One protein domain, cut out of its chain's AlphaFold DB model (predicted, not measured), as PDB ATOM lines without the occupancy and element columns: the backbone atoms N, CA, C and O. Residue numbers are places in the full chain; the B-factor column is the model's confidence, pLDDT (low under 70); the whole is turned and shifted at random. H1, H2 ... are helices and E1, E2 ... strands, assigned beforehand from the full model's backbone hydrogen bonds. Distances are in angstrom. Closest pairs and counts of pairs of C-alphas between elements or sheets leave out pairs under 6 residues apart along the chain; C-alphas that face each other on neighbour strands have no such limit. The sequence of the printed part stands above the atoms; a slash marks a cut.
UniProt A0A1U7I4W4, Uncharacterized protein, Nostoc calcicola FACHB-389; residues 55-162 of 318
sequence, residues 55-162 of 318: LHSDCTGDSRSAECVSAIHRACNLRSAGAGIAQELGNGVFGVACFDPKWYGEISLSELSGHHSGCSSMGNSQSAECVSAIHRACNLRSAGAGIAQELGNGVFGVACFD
ATOM      1  N   LEU A  55      47.794  -1.457  -7.346       92.81
ATOM      2  CA  LEU A  55      46.376  -1.727  -7.104       92.81
ATOM      3  C   LEU A  55      45.722  -2.498  -8.261       92.81
ATOM      4  O   LEU A  55      44.751  -3.230  -8.032       92.81
ATOM      5  N   HIS A  56      46.269  -2.368  -9.473       93.00
ATOM      6  CA  HIS A  56      45.926  -3.155 -10.656       93.00
ATOM      7  C   HIS A  56      47.119  -3.213 -11.629       93.00
ATOM      8  O   HIS A  56      47.464  -2.203 -12.242       93.00
ATOM      9  N   SER A  57      47.723  -4.393 -11.823       93.12
ATOM     10  CA  SER A  57      48.989  -4.566 -12.572       93.12
ATOM     11  C   SER A  57      48.973  -4.015 -13.999       93.12
ATOM     12  O   SER A  57      50.015  -3.598 -14.516       93.12
ATOM     13  N   ASP A  58      47.786  -4.007 -14.601       92.88
ATOM     14  CA  ASP A  58      47.552  -3.646 -15.999       92.88
ATOM     15  C   ASP A  58      47.166  -2.166 -16.187       92.88
ATOM     16  O   ASP A  58      47.039  -1.694 -17.317       92.88
ATOM     17  N   CYS A  59      47.053  -1.391 -15.099       91.75
ATOM     18  CA  CYS A  59      46.911   0.060 -15.191       91.75
ATOM     19  C   CYS A  59      48.239   0.688 -15.651       91.75
ATOM     20  O   CYS A  59      49.159   0.900 -14.857       91.75
ATOM     21  N   THR A  60      48.358   0.940 -16.957       88.19
ATOM     22  CA  THR A  60      49.638   1.251 -17.623       88.19
ATOM     23  C   THR A  60      49.732   2.641 -18.255       88.19
ATOM     24  O   THR A  60      50.791   2.976 -18.780       88.19
ATOM     25  N   GLY A  61      48.699   3.488 -18.167       81.62
ATOM     26  CA  GLY A  61      48.834   4.893 -18.581       81.62
ATOM     27  C   GLY A  61      47.561   5.598 -19.040       81.62
ATOM     28  O   GLY A  61      47.512   6.820 -18.980       81.62
ATOM     29  N   ASP A  62      46.534   4.865 -19.459       89.12
ATOM     30  CA  ASP A  62      45.234   5.459 -19.771       89.12
ATOM     31  C   ASP A  62      44.383   5.494 -18.497       89.12
ATOM     32  O   ASP A  62      43.909   4.452 -18.034       89.12
ATOM     33  N   SER A  63      44.188   6.689 -17.926       88.75
ATOM     34  CA  SER A  63      43.386   6.882 -16.705       88.75
ATOM     35  C   SER A  63      41.940   6.398 -16.837       88.75
ATOM     36  O   SER A  63      41.283   6.146 -15.825       88.75
ATOM     37  N   ARG A  64      41.449   6.258 -18.072       89.75
ATOM     38  CA  ARG A  64      40.091   5.830 -18.411       89.75
ATOM     39  C   ARG A  64      40.019   4.356 -18.800       89.75
ATOM     40  O   ARG A  64      38.925   3.851 -19.042       89.75
ATOM     41  N   SER A  65      41.145   3.647 -18.836       89.81
ATOM     42  CA  SER A  65      41.129   2.198 -19.024       89.81
ATOM     43  C   SER A  65      40.361   1.502 -17.898       89.81
ATOM     44  O   SER A  65      40.321   1.962 -16.753       89.81
ATOM     45  N   ALA A  66      39.759   0.365 -18.235       88.50
ATOM     46  CA  ALA A  66      39.041  -0.511 -17.318       88.50
ATOM     47  C   ALA A  66      39.858  -0.845 -16.054       88.50
ATOM     48  O   ALA A  66      39.371  -0.815 -14.917       88.50
ATOM     49  N   GLU A  67      41.133  -1.123 -16.286       91.38
ATOM     50  CA  GLU A  67      42.143  -1.514 -15.321       91.38
ATOM     51  C   GLU A  67      42.496  -0.344 -14.397       91.38
ATOM     52  O   GLU A  67      42.518  -0.499 -13.173       91.38
ATOM     53  N   CYS A  68      42.718   0.854 -14.954       92.25
ATOM     54  CA  CYS A  68      43.018   2.038 -14.151       92.25
ATOM     55  C   CYS A  68      41.817   2.533 -13.348       92.25
ATOM     56  O   CYS A  68      41.990   2.900 -12.188       92.25
ATOM     57  N   VAL A  69      40.608   2.489 -13.905       92.19
ATOM     58  CA  VAL A  69      39.379   2.825 -13.171       92.19
ATOM     59  C   VAL A  69      39.214   1.904 -11.952       92.19
ATOM     60  O   VAL A  69      39.016   2.393 -10.840       92.19
ATOM     61  N   SER A  70      39.461   0.600 -12.121       91.50
ATOM     62  CA  SER A  70      39.463  -0.371 -11.014       91.50
ATOM     63  C   SER A  70      40.558  -0.087  -9.973       91.50
ATOM     64  O   SER A  70      40.317  -0.179  -8.767       91.50
ATOM     65  N   ALA A  71      41.764   0.302 -10.406       93.81
ATOM     66  CA  ALA A  71      42.836   0.722  -9.499       93.81
ATOM     67  C   ALA A  71      42.461   1.969  -8.683       93.81
ATOM     68  O   ALA A  71      42.744   2.035  -7.486       93.81
ATOM     69  N   ILE A  72      41.815   2.950  -9.320       94.19
ATOM     70  CA  ILE A  72      41.355   4.197  -8.694       94.19
ATOM     71  C   ILE A  72      40.324   3.899  -7.609       94.19
ATOM     72  O   ILE A  72      40.459   4.396  -6.490       94.19
ATOM     73  N   HIS A  73      39.341   3.045  -7.893       94.06
ATOM     74  CA  HIS A  73      38.353   2.656  -6.895       94.06
ATOM     75  C   HIS A  73      38.999   1.965  -5.688       94.06
ATOM     76  O   HIS A  73      38.747   2.348  -4.545       94.06
ATOM     77  N   ARG A  74      39.928   1.026  -5.917       94.31
ATOM     78  CA  ARG A  74      40.709   0.401  -4.834       94.31
ATOM     79  C   ARG A  74      41.491   1.434  -4.024       94.31
ATOM     80  O   ARG A  74      41.519   1.353  -2.797       94.31
ATOM     81  N   ALA A  75      42.082   2.432  -4.684       93.88
ATOM     82  CA  ALA A  75      42.785   3.521  -4.011       93.88
ATOM     83  C   ALA A  75      41.845   4.332  -3.104       93.88
ATOM     84  O   ALA A  75      42.251   4.737  -2.011       93.88
ATOM     85  N   CYS A  76      40.606   4.564  -3.533       94.75
ATOM     86  CA  CYS A  76      39.613   5.291  -2.750       94.75
ATOM     87  C   CYS A  76      39.042   4.463  -1.597       94.75
ATOM     88  O   CYS A  76      38.944   4.987  -0.488       94.75
ATOM     89  N   ASN A  77      38.831   3.158  -1.782       92.25
ATOM     90  CA  ASN A  77      38.434   2.263  -0.692       92.25
ATOM     91  C   ASN A  77      39.474   2.216   0.432       92.25
ATOM     92  O   ASN A  77      39.119   2.245   1.608       92.25
ATOM     93  N   LEU A  78      40.771   2.240   0.094       93.12
ATOM     94  CA  LEU A  78      41.853   2.360   1.086       93.12
ATOM     95  C   LEU A  78      41.816   3.680   1.879       93.12
ATOM     96  O   LEU A  78      42.471   3.795   2.912       93.12
ATOM     97  N   ARG A  79      41.072   4.678   1.396       92.06
ATOM     98  CA  ARG A  79      40.874   5.995   2.019       92.06
ATOM     99  C   ARG A  79      39.468   6.151   2.604       92.06
ATOM    100  O   ARG A  79      39.070   7.272   2.907       92.06
ATOM    101  N   SER A  80      38.737   5.047   2.766       93.94
ATOM    102  CA  SER A  80      37.357   5.026   3.261       93.94
ATOM    103  C   SER A  80      36.389   5.868   2.421       93.94
ATOM    104  O   SER A  80      35.437   6.414   2.965       93.94
ATOM    105  N   ALA A  81      36.645   5.972   1.116       93.00
ATOM    106  CA  ALA A  81      35.770   6.620   0.148       93.00
ATOM    107  C   ALA A  81      35.256   5.587  -0.861       93.00
ATOM    108  O   ALA A  81      36.003   4.697  -1.264       93.00
ATOM    109  N   GLY A  82      34.000   5.712  -1.291       90.75
ATOM    110  CA  GLY A  82      33.357   4.708  -2.152       90.75
ATOM    111  C   GLY A  82      33.623   4.835  -3.658       90.75
ATOM    112  O   GLY A  82      33.228   3.955  -4.415       90.75
ATOM    113  N   ALA A  83      34.224   5.931  -4.128       95.69
ATOM    114  CA  ALA A  83      34.496   6.153  -5.549       95.69
ATOM    115  C   ALA A  83      35.627   7.166  -5.775       95.69
ATOM    116  O   ALA A  83      35.977   7.931  -4.875       95.69
ATOM    117  N   GLY A  84      36.180   7.197  -6.989       94.94
ATOM    118  CA  GLY A  84      37.222   8.128  -7.401       94.94
ATOM    119  C   GLY A  84      37.140   8.571  -8.858       94.94
ATOM    120  O   GLY A  84      36.668   7.847  -9.734       94.94
ATOM    121  N   ILE A  85      37.636   9.780  -9.118       93.81
ATOM    122  CA  ILE A  85      37.836  10.342 -10.459       93.81
ATOM    123  C   ILE A  85      39.326  10.623 -10.633       93.81
ATOM    124  O   ILE A  85      39.943  11.228  -9.753       93.81
ATOM    125  N   ALA A  86      39.899  10.210 -11.765       93.56
ATOM    126  CA  ALA A  86      41.271  10.550 -12.114       93.56
ATOM    127  C   ALA A  86      41.365  11.771 -13.034       93.56
ATOM    128  O   ALA A  86      40.530  11.990 -13.910       93.56
ATOM    129  N   GLN A  87      42.439  12.531 -12.847       91.56
ATOM    130  CA  GLN A  87      42.886  13.602 -13.719       91.56
ATOM    131  C   GLN A  87      44.341  13.342 -14.103       91.56
ATOM    132  O   GLN A  87      45.204  13.192 -13.238       91.56
ATOM    133  N   GLU A  88      44.627  13.297 -15.398       88.19
ATOM    134  CA  GLU A  88      45.997  13.157 -15.887       88.19
ATOM    135  C   GLU A  88      46.761  14.462 -15.650       88.19
ATOM    136  O   GLU A  88      46.329  15.532 -16.082       88.19
ATOM    137  N   LEU A  89      47.891  14.380 -14.941       86.38
ATOM    138  CA  LEU A  89      48.747  15.529 -14.619       86.38
ATOM    139  C   LEU A  89      50.013  15.582 -15.496       86.38
ATOM    140  O   LEU A  89      50.825  16.494 -15.354       86.38
ATOM    141  N   GLY A  90      50.178  14.617 -16.409       82.06
ATOM    142  CA  GLY A  90      51.370  14.435 -17.243       82.06
ATOM    143  C   GLY A  90      52.404  13.489 -16.619       82.06
ATOM    144  O   GLY A  90      52.310  13.120 -15.452       82.06
ATOM    145  N   ASN A  91      53.395  13.062 -17.412       85.94
ATOM    146  CA  ASN A  91      54.506  12.192 -16.983       85.94
ATOM    147  C   ASN A  91      54.082  10.893 -16.261       85.94
ATOM    148  O   ASN A  91      54.772  10.435 -15.352       85.94
ATOM    149  N   GLY A  92      52.939  10.306 -16.638       83.44
ATOM    150  CA  GLY A  92      52.410   9.095 -15.995       83.44
ATOM    151  C   GLY A  92      51.889   9.311 -14.568       83.44
ATOM    152  O   GLY A  92      51.715   8.344 -13.829       83.44
ATOM    153  N   VAL A  93      51.654  10.564 -14.165       85.94
ATOM    154  CA  VAL A  93      51.086  10.924 -12.863       85.94
ATOM    155  C   VAL A  93      49.595  11.214 -13.009       85.94
ATOM    156  O   VAL A  93      49.174  11.987 -13.874       85.94
ATOM    157  N   PHE A  94      48.802  10.637 -12.106       89.06
ATOM    158  CA  PHE A  94      47.365  10.867 -12.002       89.06
ATOM    159  C   PHE A  94      47.036  11.526 -10.664       89.06
ATOM    160  O   PHE A  94      47.430  11.034  -9.606       89.06
ATOM    161  N   GLY A  95      46.287  12.623 -10.704       91.19
ATOM    162  CA  GLY A  95      45.545  13.098  -9.545       91.19
ATOM    163  C   GLY A  95      44.301  12.233  -9.373       91.19
ATOM    164  O   GLY A  95      43.604  11.986 -10.351       91.19
ATOM    165  N   VAL A  96      44.017  11.768  -8.157       93.75
ATOM    166  CA  VAL A  96      42.803  10.999  -7.849       93.75
ATOM    167  C   VAL A  96      41.991  11.751  -6.805       93.75
ATOM    168  O   VAL A  96      42.460  11.971  -5.688       93.75
ATOM    169  N   ALA A  97      40.772  12.138  -7.169       94.69
ATOM    170  CA  ALA A  97      39.801  12.739  -6.268       94.69
ATOM    171  C   ALA A  97      38.811  11.665  -5.814       94.69
ATOM    172  O   ALA A  97      37.988  11.209  -6.607       94.69
ATOM    173  N   CYS A  98      38.904  11.261  -4.548       96.00
ATOM    174  CA  CYS A  98      37.978  10.305  -3.949       96.00
ATOM    175  C   CYS A  98      36.753  11.014  -3.364       96.00
ATOM    176  O   CYS A  98      36.873  12.107  -2.810       96.00
ATOM    177  N   PHE A  99      35.585  10.388  -3.472       95.38
ATOM    178  CA  PHE A  99      34.324  10.911  -2.956       95.38
ATOM    179  C   PHE A  99      33.402   9.776  -2.502       95.38
ATOM    180  O   PHE A  99      33.559   8.627  -2.917       95.38
ATOM    181  N   ASP A 100      32.422  10.115  -1.665       96.25
ATOM    182  CA  ASP A 100      31.384   9.184  -1.231       96.25
ATOM    183  C   ASP A 100      30.181   9.270  -2.172       96.25
ATOM    184  O   ASP A 100      29.497  10.300  -2.209       96.25
ATOM    185  N   PRO A 101      29.914   8.226  -2.973       96.56
ATOM    186  CA  PRO A 101      28.736   8.213  -3.816       96.56
ATOM    187  C   PRO A 101      27.474   8.044  -2.966       96.56
ATOM    188  O   PRO A 101      27.487   7.456  -1.885       96.56
ATOM    189  N   LYS A 102      26.343   8.510  -3.495       97.00
ATOM    190  CA  LYS A 102      25.018   8.269  -2.905       97.00
ATOM    191  C   LYS A 102      24.681   6.780  -2.880       97.00
ATOM    192  O   LYS A 102      24.002   6.306  -1.974       97.00
ATOM    193  N   TRP A 103      25.130   6.062  -3.904       97.44
ATOM    194  CA  TRP A 103      24.975   4.623  -4.024       97.44
ATOM    195  C   TRP A 103      26.169   4.038  -4.771       97.44
ATOM    196  O   TRP A 103      26.617   4.609  -5.764       97.44
ATOM    197  N   TYR A 104      26.650   2.889  -4.311       96.62
ATOM    198  CA  TYR A 104      27.627   2.071  -5.017       96.62
ATOM    199  C   TYR A 104      27.091   0.650  -5.125       96.62
ATOM    200  O   TYR A 104      26.563   0.110  -4.149       96.62
ATOM    201  N   GLY A 105      27.244   0.031  -6.288       95.44
ATOM    202  CA  GLY A 105      26.909  -1.373  -6.455       95.44
ATOM    203  C   GLY A 105      27.217  -1.898  -7.843       95.44
ATOM    204  O   GLY A 105      27.604  -1.161  -8.749       95.44
ATOM    205  N   GLU A 106      27.034  -3.201  -7.993       95.62
ATOM    206  CA  GLU A 106      27.238  -3.896  -9.255       95.62
ATOM    207  C   GLU A 106      25.987  -3.784 -10.135       95.62
ATOM    208  O   GLU A 106      24.864  -4.019  -9.684       95.62
ATOM    209  N   ILE A 107      26.182  -3.430 -11.405       96.56
ATOM    210  CA  ILE A 107      25.143  -3.398 -12.435       96.56
ATOM    211  C   ILE A 107      25.565  -4.330 -13.568       96.56
ATOM    212  O   ILE A 107      26.656  -4.201 -14.125       96.56
ATOM    213  N   SER A 108      24.709  -5.289 -13.920       96.06
ATOM    214  CA  SER A 108      25.026  -6.241 -14.990       96.06
ATOM    215  C   SER A 108      25.107  -5.561 -16.357       96.06
ATOM    216  O   SER A 108      24.361  -4.622 -16.645       96.06
ATOM    217  N   LEU A 109      25.957  -6.088 -17.244       95.25
ATOM    218  CA  LEU A 109      25.996  -5.638 -18.638       95.25
ATOM    219  C   LEU A 109      24.618  -5.761 -19.311       95.25
ATOM    220  O   LEU A 109      24.240  -4.895 -20.092       95.25
ATOM    221  N   SER A 110      23.835  -6.791 -18.966       96.06
ATOM    222  CA  SER A 110      22.469  -6.954 -19.475       96.06
ATOM    223  C   SER A 110      21.554  -5.798 -19.060       96.06
ATOM    224  O   SER A 110      20.806  -5.298 -19.896       96.06
ATOM    225  N   GLU A 111      21.614  -5.352 -17.803       97.25
ATOM    226  CA  GLU A 111      20.835  -4.201 -17.323       97.25
ATOM    227  C   GLU A 111      21.259  -2.914 -18.043       97.25
ATOM    228  O   GLU A 111      20.409  -2.210 -18.589       97.25
ATOM    229  N   LEU A 112      22.568  -2.643 -18.137       96.94
ATOM    230  CA  LEU A 112      23.073  -1.464 -18.850       96.94
ATOM    231  C   LEU A 112      22.715  -1.484 -20.340       96.94
ATOM    232  O   LEU A 112      22.291  -0.461 -20.880       96.94
ATOM    233  N   SER A 113      22.796  -2.642 -20.996       96.44
ATOM    234  CA  SER A 113      22.376  -2.797 -22.393       96.44
ATOM    235  C   SER A 113      20.879  -2.510 -22.590       96.44
ATOM    236  O   SER A 113      20.477  -2.001 -23.637       96.44
ATOM    237  N   GLY A 114      20.058  -2.753 -21.558       97.69
ATOM    238  CA  GLY A 114      18.640  -2.385 -21.521       97.69
ATOM    239  C   GLY A 114      18.400  -0.874 -21.422       97.69
ATOM    240  O   GLY A 114      17.355  -0.386 -21.849       97.69
ATOM    241  N   HIS A 115      19.373  -0.115 -20.912       97.88
ATOM    242  CA  HIS A 115      19.345   1.349 -20.888       97.88
ATOM    243  C   HIS A 115      19.944   1.993 -22.141       97.88
ATOM    244  O   HIS A 115      19.508   3.082 -22.526       97.88
ATOM    245  N   HIS A 116      20.921   1.340 -22.774       97.75
ATOM    246  CA  HIS A 116      21.495   1.759 -24.048       97.75
ATOM    247  C   HIS A 116      22.085   0.559 -24.803       97.75
ATOM    248  O   HIS A 116      23.083  -0.016 -24.374       97.75
ATOM    249  N   SER A 117      21.536   0.227 -25.975       96.38
ATOM    250  CA  SER A 117      21.926  -0.972 -26.741       96.38
ATOM    251  C   SER A 117      23.396  -0.992 -27.178       96.38
ATOM    252  O   SER A 117      23.979  -2.059 -27.346       96.38
ATOM    253  N   GLY A 118      24.017   0.182 -27.330       96.06
ATOM    254  CA  GLY A 118      25.451   0.303 -27.605       96.06
ATOM    255  C   GLY A 118      26.371  -0.096 -26.439       96.06
ATOM    256  O   GLY A 118      27.531  -0.431 -26.680       96.06
ATOM    257  N   CYS A 119      25.875  -0.139 -25.194       96.50
ATOM    258  CA  CYS A 119      26.647  -0.638 -24.056       96.50
ATOM    259  C   CYS A 119      26.618  -2.171 -24.025       96.50
ATOM    260  O   CYS A 119      25.814  -2.791 -23.335       96.50
ATOM    261  N   SER A 120      27.475  -2.775 -24.846       94.38
ATOM    262  CA  SER A 120      27.442  -4.207 -25.175       94.38
ATOM    263  C   SER A 120      28.708  -4.970 -24.776       94.38
ATOM    264  O   SER A 120      28.786  -6.180 -24.979       94.38
ATOM    265  N   SER A 121      29.704  -4.291 -24.200       92.62
ATOM    266  CA  SER A 121      30.971  -4.898 -23.785       92.62
ATOM    267  C   SER A 121      31.533  -4.212 -22.545       92.62
ATOM    268  O   SER A 121      31.451  -2.991 -22.410       92.62
ATOM    269  N   MET A 122      32.169  -4.994 -21.671       87.50
ATOM    270  CA  MET A 122      32.869  -4.503 -20.476       87.50
ATOM    271  C   MET A 122      34.015  -3.539 -20.820       87.50
ATOM    272  O   MET A 122      34.243  -2.569 -20.100       87.50
ATOM    273  N   GLY A 123      34.693  -3.765 -21.952       86.69
ATOM    274  CA  GLY A 123      35.780  -2.899 -22.427       86.69
ATOM    275  C   GLY A 123      35.318  -1.498 -22.840       86.69
ATOM    276  O   GLY A 123      36.134  -0.594 -22.964       86.69
ATOM    277  N   ASN A 124      34.007  -1.293 -22.989       88.94
ATOM    278  CA  ASN A 124      33.414  -0.023 -23.392       88.94
ATOM    279  C   ASN A 124      32.880   0.772 -22.191       88.94
ATOM    280  O   ASN A 124      32.041   1.644 -22.383       88.94
ATOM    281  N   SER A 125      33.332   0.502 -20.961       90.19
ATOM    282  CA  SER A 125      32.816   1.158 -19.742       90.19
ATOM    283  C   SER A 125      32.820   2.687 -19.789       90.19
ATOM    284  O   SER A 125      31.907   3.314 -19.256       90.19
ATOM    285  N   GLN A 126      33.802   3.272 -20.478       91.25
ATOM    286  CA  GLN A 126      33.943   4.717 -20.673       91.25
ATOM    287  C   GLN A 126      33.454   5.208 -22.047       91.25
ATOM    288  O   GLN A 126      33.636   6.377 -22.383       91.25
ATOM    289  N   SER A 127      32.846   4.337 -22.860       92.69
ATOM    290  CA  SER A 127      32.184   4.747 -24.106       92.69
ATOM    291  C   SER A 127      30.987   5.650 -23.811       92.69
ATOM    292  O   SER A 127      30.366   5.544 -22.748       92.69
ATOM    293  N   ALA A 128      30.626   6.512 -24.762       93.81
ATOM    294  CA  ALA A 128      29.472   7.399 -24.620       93.81
ATOM    295  C   ALA A 128      28.182   6.604 -24.342       93.81
ATOM    296  O   ALA A 128      27.349   7.006 -23.530       93.81
ATOM    297  N   GLU A 129      28.055   5.436 -24.965       96.69
ATOM    298  CA  GLU A 129      26.927   4.527 -24.846       96.69
ATOM    299  C   GLU A 129      26.816   3.930 -23.437       96.69
ATOM    300  O   GLU A 129      25.736   3.965 -22.843       96.69
ATOM    301  N   CYS A 130      27.916   3.424 -22.866       96.06
ATOM    302  CA  CYS A 130      27.899   2.895 -21.498       96.06
ATOM    303  C   CYS A 130      27.779   3.986 -20.440       96.06
ATOM    304  O   CYS A 130      27.037   3.805 -19.478       96.06
ATOM    305  N   VAL A 131      28.423   5.139 -20.626       95.56
ATOM    306  CA  VAL A 131      28.259   6.280 -19.715       95.56
ATOM    307  C   VAL A 131      26.799   6.756 -19.715       95.56
ATOM    308  O   VAL A 131      26.234   7.002 -18.648       95.56
ATOM    309  N   SER A 132      26.138   6.798 -20.880       96.00
ATOM    310  CA  SER A 132      24.702   7.100 -20.974       96.00
ATOM    311  C   SER A 132      23.836   6.040 -20.283       96.00
ATOM    312  O   SER A 132      22.910   6.388 -19.546       96.00
ATOM    313  N   ALA A 133      24.139   4.749 -20.470       97.62
ATOM    314  CA  ALA A 133      23.437   3.657 -19.791       97.62
ATOM    315  C   ALA A 133      23.555   3.754 -18.262       97.62
ATOM    316  O   ALA A 133      22.550   3.655 -17.559       97.62
ATOM    317  N   ILE A 134      24.768   3.997 -17.760       97.88
ATOM    318  CA  ILE A 134      25.062   4.170 -16.335       97.88
ATOM    319  C   ILE A 134      24.293   5.363 -15.769       97.88
ATOM    320  O   ILE A 134      23.644   5.239 -14.732       97.88
ATOM    321  N   HIS A 135      24.300   6.501 -16.468       97.06
ATOM    322  CA  HIS A 135      23.532   7.674 -16.057       97.06
ATOM    323  C   HIS A 135      22.034   7.346 -15.913       97.06
ATOM    324  O   HIS A 135      21.430   7.643 -14.882       97.06
ATOM    325  N   ARG A 136      21.441   6.652 -16.894       97.75
ATOM    326  CA  ARG A 136      20.033   6.218 -16.838       97.75
ATOM    327  C   ARG A 136      19.767   5.257 -15.674       97.75
ATOM    328  O   ARG A 136      18.764   5.414 -14.981       97.75
ATOM    329  N   ALA A 137      20.670   4.310 -15.428       98.06
ATOM    330  CA  ALA A 137      20.569   3.371 -14.313       98.06
ATOM    331  C   ALA A 137      20.647   4.078 -12.944       98.06
ATOM    332  O   ALA A 137      19.934   3.701 -12.010       98.06
ATOM    333  N   CYS A 138      21.470   5.123 -12.824       98.12
ATOM    334  CA  CYS A 138      21.573   5.943 -11.617       98.12
ATOM    335  C   CYS A 138      20.344   6.834 -11.396       98.12
ATOM    336  O   CYS A 138      19.885   6.950 -10.259       98.12
ATOM    337  N   ASN A 139      19.737   7.367 -12.462       96.75
ATOM    338  CA  ASN A 139      18.481   8.119 -12.356       96.75
ATOM    339  C   ASN A 139      17.352   7.263 -11.754       96.75
ATOM    340  O   ASN A 139      16.595   7.747 -10.914       96.75
ATOM    341  N   LEU A 140      17.271   5.971 -12.105       97.50
ATOM    342  CA  LEU A 140      16.316   5.032 -11.490       97.50
ATOM    343  C   LEU A 140      16.588   4.766 -10.001       97.50
ATOM    344  O   LEU A 140      15.694   4.339  -9.275       97.50
ATOM    345  N   ARG A 141      17.811   5.037  -9.542       97.19
ATOM    346  CA  ARG A 141      18.247   4.937  -8.142       97.19
ATOM    347  C   ARG A 141      18.190   6.297  -7.430       97.19
ATOM    348  O   ARG A 141      18.800   6.472  -6.378       97.19
ATOM    349  N   SER A 142      17.448   7.256  -7.992       96.81
ATOM    350  CA  SER A 142      17.291   8.617  -7.471       96.81
ATOM    351  C   SER A 142      18.611   9.379  -7.335       96.81
ATOM    352  O   SER A 142      18.747  10.192  -6.423       96.81
ATOM    353  N   ALA A 143      19.588   9.115  -8.204       96.06
ATOM    354  CA  ALA A 143      20.852   9.842  -8.277       96.06
ATOM    355  C   ALA A 143      20.971  10.583  -9.615       96.06
ATOM    356  O   ALA A 143      20.549  10.052 -10.636       96.06
ATOM    357  N   GLY A 144      21.548  11.787  -9.626       93.50
ATOM    358  CA  GLY A 144      21.621  12.620 -10.839       93.50
ATOM    359  C   GLY A 144      22.732  12.265 -11.841       93.50
ATOM    360  O   GLY A 144      22.723  12.765 -12.963       93.50
ATOM    361  N   ALA A 145      23.711  11.441 -11.462       96.06
ATOM    362  CA  ALA A 145      24.783  10.978 -12.343       96.06
ATOM    363  C   ALA A 145      25.395   9.658 -11.857       96.06
ATOM    364  O   ALA A 145      25.147   9.218 -10.734       96.06
ATOM    365  N   GLY A 146      26.219   9.041 -12.708       96.56
ATOM    366  CA  GLY A 146      26.978   7.851 -12.356       96.56
ATOM    367  C   GLY A 146      28.279   7.718 -13.130       96.56
ATOM    368  O   GLY A 146      28.401   8.240 -14.237       96.56
ATOM    369  N   ILE A 147      29.233   7.002 -12.543       95.88
ATOM    370  CA  ILE A 147      30.502   6.628 -13.174       95.88
ATOM    371  C   ILE A 147      30.796   5.152 -12.916       95.88
ATOM    372  O   ILE A 147      30.500   4.633 -11.837       95.88
ATOM    373  N   ALA A 148      31.394   4.473 -13.895       95.19
ATOM    374  CA  ALA A 148      31.981   3.158 -13.662       95.19
ATOM    375  C   ALA A 148      33.235   3.296 -12.780       95.19
ATOM    376  O   ALA A 148      33.954   4.292 -12.871       95.19
ATOM    377  N   GLN A 149      33.467   2.314 -11.917       90.62
ATOM    378  CA  GLN A 149      34.522   2.291 -10.898       90.62
ATOM    379  C   GLN A 149      35.256   0.951 -10.844       90.62
ATOM    380  O   GLN A 149      36.450   0.928 -10.584       90.62
ATOM    381  N   GLU A 150      34.579  -0.155 -11.144       80.81
ATOM    382  CA  GLU A 150      35.200  -1.477 -11.234       80.81
ATOM    383  C   GLU A 150      34.602  -2.280 -12.372       80.81
ATOM    384  O   GLU A 150      33.458  -2.067 -12.779       80.81
ATOM    385  N   LEU A 151      35.378  -3.233 -12.877       81.69
ATOM    386  CA  LEU A 151      34.927  -4.185 -13.879       81.69
ATOM    387  C   LEU A 151      35.350  -5.579 -13.425       81.69
ATOM    388  O   LEU A 151      36.534  -5.858 -13.257       81.69
ATOM    389  N   GLY A 152      34.375  -6.460 -13.210       78.44
ATOM    390  CA  GLY A 152      34.617  -7.838 -12.785       78.44
ATOM    391  C   GLY A 152      33.421  -8.724 -13.109       78.44
ATOM    392  O   GLY A 152      32.307  -8.232 -13.181       78.44
ATOM    393  N   ASN A 153      33.636 -10.018 -13.369       84.19
ATOM    394  CA  ASN A 153      32.585 -11.042 -13.528       84.19
ATOM    395  C   ASN A 153      31.355 -10.663 -14.396       84.19
ATOM    396  O   ASN A 153      30.251 -11.140 -14.149       84.19
ATOM    397  N   GLY A 154      31.523  -9.827 -15.431       83.19
ATOM    398  CA  GLY A 154      30.418  -9.395 -16.305       83.19
ATOM    399  C   GLY A 154      29.493  -8.320 -15.710       83.19
ATOM    400  O   GLY A 154      28.397  -8.094 -16.233       83.19
ATOM    401  N   VAL A 155      29.924  -7.654 -14.638       92.81
ATOM    402  CA  VAL A 155      29.223  -6.543 -13.989       92.81
ATOM    403  C   VAL A 155      30.113  -5.302 -13.897       92.81
ATOM    404  O   VAL A 155      31.337  -5.387 -13.778       92.81
ATOM    405  N   PHE A 156      29.483  -4.131 -13.962       93.25
ATOM    406  CA  PHE A 156      30.112  -2.836 -13.735       93.25
ATOM    407  C   PHE A 156      29.897  -2.443 -12.278       93.25
ATOM    408  O   PHE A 156      28.753  -2.338 -11.839       93.25
ATOM    409  N   GLY A 157      30.969  -2.170 -11.541       95.62
ATOM    410  CA  GLY A 157      30.884  -1.389 -10.312       95.62
ATOM    411  C   GLY A 157      30.529   0.046 -10.683       95.62
ATOM    412  O   GLY A 157      31.276   0.691 -11.421       95.62
ATOM    413  N   VAL A 158      29.374   0.530 -10.236       97.06
ATOM    414  CA  VAL A 158      28.845   1.851 -10.580       97.06
ATOM    415  C   VAL A 158      28.663   2.676  -9.318       97.06
ATOM    416  O   VAL A 158      27.951   2.282  -8.397       97.06
ATOM    417  N   ALA A 159      29.268   3.860  -9.313       97.62
ATOM    418  CA  ALA A 159      29.072   4.879  -8.297       97.62
ATOM    419  C   ALA A 159      28.064   5.916  -8.798       97.62
ATOM    420  O   ALA A 159      28.359   6.670  -9.725       97.62
ATOM    421  N   CYS A 160      26.890   5.968  -8.176       98.19
ATOM    422  CA  CYS A 160      25.859   6.963  -8.441       98.19
ATOM    423  C   CYS A 160      25.951   8.124  -7.439       98.19
ATOM    424  O   CYS A 160      26.071   7.904  -6.233       98.19
ATOM    425  N   PHE A 161      25.858   9.365  -7.909       97.00
ATOM    426  CA  PHE A 161      25.999  10.572  -7.084       97.00
ATOM    427  C   PHE A 161      25.083  11.707  -7.558       97.00
ATOM    428  O   PHE A 161      24.547  11.663  -8.664       97.00
ATOM    429  N   ASP A 162      24.900  12.724  -6.711       96.75
ATOM    430  CA  ASP A 162      24.084  13.906  -7.009       96.75
ATOM    431  C   ASP A 162      24.989  15.095  -7.371       96.75
ATOM    432  O   ASP A 162      25.526  15.761  -6.480       96.75
TER     433      ASP A 162
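Overview. This is residues 55 to 162 of the 318 residues of an uncharacterized protein of Nostoc calcicola FACHB-389 (UniProt A0A1U7I4W4). A strongly twisted sheet of three strands, E3, E5 and E4, makes the middle, with H3 across one face and H1 standing up from the other. H1 also packs on the two-stranded hairpin E1 and E2 at one end of the long axis, while H2 packs on H3 toward the other end. The printed part has 108 residues, with three named helices and five named strands in the order H1 E1 E2 E3 H2 H3 E4 E5, class mixed. Both sheets, E3 - E5 - E4 and E1 - E2, are antiparallel. The whole is compact, radius of gyration of the C-alphas 13.1 A, and only just elongated, spanning 38 by 25 by 23 A.

Along the chain. E3 is residues 103 to 108, E5 155 to 161 and E4 145 to 152, 21.2 A long. H3 is residues 128 to 139, 16.5 A, and H2 109 to 115. H1, residues 66 to 77, 16.9 A, begins at C-alpha 66 (39.041, -0.511, -17.318). E1 is residues 83 to 90, 22.1 A, and E2 93 to 99. E5 ends at C-alpha 161 (25.999, 10.572, -7.084).

Arrangement. N 107 and O 156 of E3 and E5 are 2.8 A apart, N 157 and O 150 of the hairpin E4 and E5 2.8 A, within hydrogen-bond range. E3, H2 H3, E4 form a split strand-helix-strand unit, two same-way strands with E5 between them, its crossover right-handed. H3 runs across the strands, 72 degrees to E4 on the local plane; the closest C-alphas are His 135 and Gly 146, 5.1 A. H1, on the opposite face, is over E4; C-alphas Ser 70 and Glu 150 come closest, 4.4 A. C-alphas His 73 and Ala 83 are the closest of H1 and E1, 5.4 A. In the hairpin E1 and E2, N 87 and O 95 are 2.8 A apart, within hydrogen-bond range. H2 only grazes the larger sheet and touches H3, about perpendicular at 80 degrees, closest at C-alphas His 115 and Ala 133, 4.8 A. In H1, H2 and H3 every O i to N i+4 pair is within hydrogen-bond range.

Size, cuts and confidence. The C-alphas farthest apart, Asn 91 and Leu 140, are 39.2 A apart. The printed part has no cut; the link H2 to H3 is long, and no printed residue is under 70 in pLDDT.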